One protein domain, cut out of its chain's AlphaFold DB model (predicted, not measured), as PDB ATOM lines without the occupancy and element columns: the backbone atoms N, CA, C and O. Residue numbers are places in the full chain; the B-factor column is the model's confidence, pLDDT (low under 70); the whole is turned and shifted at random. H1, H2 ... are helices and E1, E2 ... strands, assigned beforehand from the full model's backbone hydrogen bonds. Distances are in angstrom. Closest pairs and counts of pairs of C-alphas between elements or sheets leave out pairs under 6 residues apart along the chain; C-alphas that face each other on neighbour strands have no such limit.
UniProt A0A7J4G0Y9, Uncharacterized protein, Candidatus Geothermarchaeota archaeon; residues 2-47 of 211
ATOM      1  N   ASP A   2     -30.310  61.441  36.434       59.25
ATOM      2  CA  ASP A   2     -30.237  61.680  34.990       59.25
ATOM      3  C   ASP A   2     -28.801  61.880  34.486       59.25
ATOM      4  O   ASP A   2     -28.387  61.195  33.562       59.25
ATOM      5  N   GLU A   3     -27.989  62.724  35.130       73.56
ATOM      6  CA  GLU A   3     -26.596  62.952  34.698       73.56
ATOM      7  C   GLU A   3     -25.690  61.714  34.812       73.56
ATOM      8  O   GLU A   3     -24.738  61.571  34.046       73.56
ATOM      9  N   VAL A   4     -25.979  60.804  35.748       82.31
ATOM     10  CA  VAL A   4     -25.136  59.626  36.005       82.31
ATOM     11  C   VAL A   4     -25.435  58.507  35.013       82.31
ATOM     12  O   VAL A   4     -24.508  57.842  34.559       82.31
ATOM     13  N   TYR A   5     -26.706  58.298  34.660       85.69
ATOM     14  CA  TYR A   5     -27.143  57.118  33.903       85.69
ATOM     15  C   TYR A   5     -27.522  57.403  32.445       85.69
ATOM     16  O   TYR A   5     -27.520  56.485  31.625       85.69
ATOM     17  N   LYS A   6     -27.838  58.651  32.086       85.25
ATOM     18  CA  LYS A   6     -28.322  58.983  30.741       85.25
ATOM     19  C   LYS A   6     -27.283  58.659  29.667       85.25
ATOM     20  O   LYS A   6     -26.121  59.051  29.761       85.25
ATOM     21  N   GLY A   7     -27.732  57.951  28.628       86.62
ATOM     22  CA  GLY A   7     -26.895  57.530  27.502       86.62
ATOM     23  C   GLY A   7     -25.887  56.426  27.838       86.62
ATOM     24  O   GLY A   7     -24.961  56.211  27.058       86.62
ATOM     25  N   LYS A   8     -26.026  55.751  28.987       90.06
ATOM     26  CA  LYS A   8     -25.169  54.630  29.393       90.06
ATOM     27  C   LYS A   8     -25.957  53.327  29.398       90.06
ATOM     28  O   LYS A   8     -27.147  53.322  29.694       90.06
ATOM     29  N   THR A   9     -25.265  52.223  29.141       92.00
ATOM     30  CA  THR A   9     -25.764  50.883  29.466       92.00
ATOM     31  C   THR A   9     -25.578  50.633  30.959       92.00
ATOM     32  O   THR A   9     -24.504  50.885  31.510       92.00
ATOM     33  N   ILE A  10     -26.623  50.149  31.621       93.94
ATOM     34  CA  ILE A  10     -26.644  49.834  33.046       93.94
ATOM     35  C   ILE A  10     -26.580  48.322  33.201       93.94
ATOM     36  O   ILE A  10     -27.545  47.622  32.912       93.94
ATOM     37  N   PHE A  11     -25.464  47.826  33.726       95.81
ATOM     38  CA  PHE A  11     -25.353  46.444  34.170       95.81
ATOM     39  C   PHE A  11     -25.900  46.319  35.586       95.81
ATOM     40  O   PHE A  11     -25.374  46.918  36.525       95.81
ATOM     41  N   LEU A  12     -26.982  45.564  35.735       95.38
ATOM     42  CA  LEU A  12     -27.715  45.427  36.981       95.38
ATOM     43  C   LEU A  12     -27.677  43.972  37.453       95.38
ATOM     44  O   LEU A  12     -27.941  43.053  36.681       95.38
ATOM     45  N   LYS A  13     -27.409  43.765  38.745       96.12
ATOM     46  CA  LYS A  13     -27.676  42.484  39.416       96.12
ATOM     47  C   LYS A  13     -29.117  42.042  39.131       96.12
ATOM     48  O   LYS A  13     -30.030  42.865  39.207       96.12
ATOM     49  N   ASP A  14     -29.341  40.754  38.873       96.25
ATOM     50  CA  ASP A  14     -30.678  40.201  38.657       96.25
ATOM     51  C   ASP A  14     -31.582  40.574  39.841       96.25
ATOM     52  O   ASP A  14     -31.325  40.227  40.994       96.25
ATOM     53  N   PHE A  15     -32.623  41.339  39.541       94.06
ATOM     54  CA  PHE A  15     -33.555  41.901  40.510       94.06
ATOM     55  C   PHE A  15     -34.823  41.057  40.679       94.06
ATOM     56  O   PHE A  15     -35.777  41.511  41.315       94.06
ATOM     57  N   LYS A  16     -34.840  39.847  40.111       94.88
ATOM     58  CA  LYS A  16     -35.898  38.837  40.239       94.88
ATOM     59  C   LYS A  16     -35.382  37.562  40.908       94.88
ATOM     60  O   LYS A  16     -36.114  36.964  41.692       94.88
ATOM     61  N   ASN A  17     -34.139  37.167  40.629       96.62
ATOM     62  CA  ASN A  17     -33.520  35.943  41.146       96.62
ATOM     63  C   ASN A  17     -32.367  36.244  42.105       96.62
ATOM     64  O   ASN A  17     -31.664  37.240  41.949       96.62
ATOM     65  N   TYR A  18     -32.133  35.345  43.069       96.06
ATOM     66  CA  TYR A  18     -31.076  35.493  44.078       96.06
ATOM     67  C   TYR A  18     -31.143  36.864  44.762       96.06
ATOM     68  O   TYR A  18     -30.227  37.676  44.671       96.06
ATOM     69  N   ILE A  19     -32.279  37.140  45.403       96.38
ATOM     70  CA  ILE A  19     -32.541  38.380  46.138       96.38
ATOM     71  C   ILE A  19     -33.320  38.090  47.416       96.38
ATOM     72  O   ILE A  19     -34.085  37.128  47.492       96.38
ATOM     73  N   ASN A  20     -33.161  38.953  48.415       95.62
ATOM     74  CA  ASN A  20     -33.983  38.934  49.626       95.62
ATOM     75  C   ASN A  20     -35.101  40.006  49.577       95.62
ATOM     76  O   ASN A  20     -35.098  40.874  48.698       95.62
ATOM     77  N   PRO A  21     -36.042  40.028  50.543       96.06
ATOM     78  CA  PRO A  21     -37.117  41.028  50.577       96.06
ATOM     79  C   PRO A  21     -36.638  42.487  50.590       96.06
ATOM     80  O   PRO A  21     -37.304  43.374  50.052       96.06
ATOM     81  N   SER A  22     -35.473  42.760  51.187       95.06
ATOM     82  CA  SER A  22     -34.901  44.108  51.193       95.06
ATOM     83  C   SER A  22     -34.410  44.518  49.801       95.06
ATOM     84  O   SER A  22     -34.626  45.655  49.382       95.06
ATOM     85  N   GLN A  23     -33.791  43.592  49.068       96.12
ATOM     86  CA  GLN A  23     -33.343  43.792  47.694       96.12
ATOM     87  C   GLN A  23     -34.517  43.916  46.724       96.12
ATOM     88  O   GLN A  23     -34.453  44.789  45.871       96.12
ATOM     89  N   ILE A  24     -35.614  43.172  46.917       96.12
ATOM     90  CA  ILE A  24     -36.865  43.352  46.150       96.12
ATOM     91  C   ILE A  24     -37.374  44.793  46.280       96.12
ATOM     92  O   ILE A  24     -37.650  45.466  45.290       96.12
ATOM     93  N   ARG A  25     -37.475  45.307  47.513       96.50
ATOM     94  CA  ARG A  25     -37.954  46.679  47.739       96.50
ATOM     95  C   ARG A  25     -37.024  47.715  47.100       96.50
ATOM     96  O   ARG A  25     -37.493  48.677  46.498       96.50
ATOM     97  N   ARG A  26     -35.709  47.533  47.252       95.25
ATOM     98  CA  ARG A  26     -34.699  48.456  46.713       95.25
ATOM     99  C   ARG A  26     -34.620  48.407  45.189       95.25
ATOM    100  O   ARG A  26     -34.453  49.460  44.585       95.25
ATOM    101  N   SER A  27     -34.773  47.234  44.578       94.94
ATOM    102  CA  SER A  27     -34.776  47.099  43.123       94.94
ATOM    103  C   SER A  27     -36.012  47.748  42.513       94.94
ATOM    104  O   SER A  27     -35.868  48.515  41.569       94.94
ATOM    105  N   HIS A  28     -37.198  47.554  43.102       94.44
ATOM    106  CA  HIS A  28     -38.406  48.267  42.681       94.44
ATOM    107  C   HIS A  28     -38.230  49.785  42.744       94.44
ATOM    108  O   HIS A  28     -38.562  50.478  41.785       94.44
ATOM    109  N   PHE A  29     -37.674  50.298  43.846       94.31
ATOM    110  CA  PHE A  29     -37.390  51.725  43.973       94.31
ATOM    111  C   PHE A  29     -36.406  52.210  42.900       94.31
ATOM    112  O   PHE A  29     -36.679  53.206  42.240       94.31
ATOM    113  N   LEU A  30     -35.286  51.510  42.699       92.31
ATOM    114  CA  LEU A  30     -34.282  51.888  41.701       92.31
ATOM    115  C   LEU A  30     -34.860  51.885  40.282       92.31
ATOM    116  O   LEU A  30     -34.680  52.859  39.561       92.31
ATOM    117  N   LEU A  31     -35.569  50.824  39.895       92.62
ATOM    118  CA  LEU A  31     -36.155  50.697  38.559       92.62
ATOM    119  C   LEU A  31     -37.188  51.792  38.291       92.62
ATOM    120  O   LEU A  31     -37.133  52.424  37.242       92.62
ATOM    121  N   HIS A  32     -38.055  52.080  39.266       91.75
ATOM    122  CA  HIS A  32     -39.005  53.187  39.169       91.75
ATOM    123  C   HIS A  32     -38.290  54.531  38.996       91.75
ATOM    124  O   HIS A  32     -38.689  55.349  38.178       91.75
ATOM    125  N   ARG A  33     -37.199  54.765  39.737       90.94
ATOM    126  CA  ARG A  33     -36.412  55.998  39.605       90.94
ATOM    127  C   ARG A  33     -35.723  56.124  38.249       90.94
ATOM    128  O   ARG A  33     -35.668  57.223  37.715       90.94
ATOM    129  N   LEU A  34     -35.202  55.029  37.698       90.81
ATOM    130  CA  LEU A  34     -34.606  55.025  36.360       90.81
ATOM    131  C   LEU A  34     -35.656  55.358  35.291       90.81
ATOM    132  O   LEU A  34     -35.392  56.183  34.418       90.81
ATOM    133  N   GLU A  35     -36.852  54.779  35.407       89.75
ATOM    134  CA  GLU A  35     -37.982  55.064  34.521       89.75
ATOM    135  C   GLU A  35     -38.431  56.534  34.613       89.75
ATOM    136  O   GLU A  35     -38.531  57.204  33.585       89.75
ATOM    137  N   GLU A  36     -38.613  57.079  35.825       90.75
ATOM    138  CA  GLU A  36     -38.931  58.505  36.047       90.75
ATOM    139  C   GLU A  36     -37.880  59.449  35.439       90.75
ATOM    140  O   GLU A  36     -38.213  60.527  34.949       90.75
ATOM    141  N   SER A  37     -36.612  59.031  35.455       87.69
ATOM    142  CA  SER A  37     -35.470  59.745  34.876       87.69
ATOM    143  C   SER A  37     -35.354  59.608  33.348       87.69
ATOM    144  O   SER A  37     -34.390  60.099  32.755       87.69
ATOM    145  N   GLY A  38     -36.303  58.934  32.692       87.38
ATOM    146  CA  GLY A  38     -36.309  58.736  31.241       87.38
ATOM    147  C   GLY A  38     -35.222  57.781  30.740       87.38
ATOM    148  O   GLY A  38     -34.816  57.874  29.581       87.38
ATOM    149  N   ILE A  39     -34.719  56.891  31.599       88.38
ATOM    150  CA  ILE A  39     -33.785  55.835  31.200       88.38
ATOM    151  C   ILE A  39     -34.580  54.695  30.569       88.38
ATOM    152  O   ILE A  39     -35.452  54.099  31.201       88.38
ATOM    153  N   GLU A  40     -34.271  54.384  29.313       83.88
ATOM    154  CA  GLU A  40     -34.946  53.308  28.594       83.88
ATOM    155  C   GLU A  40     -34.622  51.948  29.215       83.88
ATOM    156  O   GLU A  40     -33.469  51.638  29.511       83.88
ATOM    157  N   THR A  41     -35.624  51.083  29.349       80.56
ATOM    158  CA  THR A  41     -35.433  49.718  29.861       80.56
ATOM    159  C   THR A  41     -34.506  48.876  28.981       80.56
ATOM    160  O   THR A  41     -33.826  47.996  29.496       80.56
ATOM    161  N   SER A  42     -34.423  49.188  27.682       82.19
ATOM    162  CA  SER A  42     -33.469  48.622  26.712       82.19
ATOM    163  C   SER A  42     -32.002  48.890  27.067       82.19
ATOM    164  O   SER A  42     -31.121  48.189  26.581       82.19
ATOM    165  N   SER A  43     -31.729  49.895  27.903       87.44
ATOM    166  CA  SER A  43     -30.381  50.212  28.377       87.44
ATOM    167  C   SER A  43     -29.982  49.429  29.631       87.44
ATOM    168  O   SER A  43     -28.841  49.551  30.072       87.44
ATOM    169  N   ILE A  44     -30.891  48.635  30.210       92.50
ATOM    170  CA  ILE A  44     -30.657  47.864  31.434       92.50
ATOM    171  C   ILE A  44     -30.403  46.398  31.079       92.50
ATOM    172  O   ILE A  44     -31.286  45.691  30.598       92.50
ATOM    173  N   GLU A  45     -29.212  45.923  31.412       95.31
ATOM    174  CA  GLU A  45     -28.757  44.557  31.189       95.31
ATOM    175  C   GLU A  45     -28.611  43.821  32.520       95.31
ATOM    176  O   GLU A  45     -27.897  44.271  33.416       95.31
ATOM    177  N   VAL A  46     -29.261  42.662  32.659       96.88
ATOM    178  CA  VAL A  46     -29.023  41.783  33.816       96.88
ATOM    179  C   VAL A  46     -27.630  41.175  33.693       96.88
ATOM    180  O   VAL A  46     -27.331  40.560  32.675       96.88
ATOM    181  N   ALA A  47     -26.795  41.342  34.715       97.56
ATOM    182  CA  ALA A  47     -25.357  41.117  34.625       97.56
ATOM    183  C   ALA A  47     -24.875  39.774  35.202       97.56
ATOM    184  O   ALA A  47     -23.783  39.345  34.857       97.56
TER     185      ALA A  47
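AT A GLANCE: This is residues 2 to 47 of the 211 residues of an uncharacterized protein of Candidatus Geothermarchaeota archaeon (UniProt A0A7J4G0Y9). One long helix, H2, and a small ribbon of two short parallel strands, E1 and E2, make the two long sides of a frame; the unnamed residues 13 to 20 join them at one end and residues 37 to 43 at the other. H2 runs back in the reverse direction to the strands, and the short helix H1 sits at the end of the frame where H2 ends. The printed part has 46 residues with two named helices and two named strands, in the order H1, E1, H2, E2; the class is mixed, helices and strands. The whole is compact, with a radius of gyration of the C-alphas of 10.7 A, and only just elongated, with spans of 29 by 19 by 15 A.

HOW THE PARTS SIT: H1, residues 2 to 5, comes first, and a tight link of 4 residues leads to E1, residues 10 to 12. After a short link of 8 residues follows H2, residues 21 to 36, and after another short link of 7 residues E2, residues 44 to 46. E1 and E2 are parallel neighbours, with 32 degrees between their N-to-C directions. The C-alphas of Ile 10 and Ile 44 face each other at 4.8 A, and those of Leu 12 and Val 46 at 5.0 A. N 12 and O 45 are within hydrogen-bond range at 2.8 A, and so are N 45 and O 10 at 2.8 A. E1, H2 and E2 form a strand-helix-strand unit, two parallel neighbour strands with a helix between them along the chain, and its crossover is right-handed. H1 and H2 are only just apart, their closest C-alphas being 8.1 A from each other. H1 and E2 are apart. In H2 every O i to N i+4 pair is within hydrogen-bond range; H1 is too short for such a pair, and its one O i to N i+3 pair is not within range.

IN THESE COORDINATES: H1 runs from Asp 2, with its C-alpha at (-30.237, 61.680, 34.990), to Tyr 5. E1 runs from Ile 10 to Leu 12. H2 runs from Pro 21, C-alpha at (-37.117, 41.028, 50.577), to Glu 36, C-alpha at (-38.931, 58.505, 36.047), and is 22.8 A long from first to last C-alpha. E2 runs from Ile 44 to Val 46, where the C-alpha stands at (-29.023, 41.783, 33.816).

THE WHOLE: The two C-alphas farthest apart are those of Gly 7 and Pro 21, at 30.2 A. The C-alphas of the first and last printed residues, Asp 2 and Ala 47, are 21.1 A apart. The printed part has no cut, and no link between its named elements is long. The mean pLDDT of the printed part is 90.9; residue 2 is the one printed residue under 70, and H1 has a mean of 75.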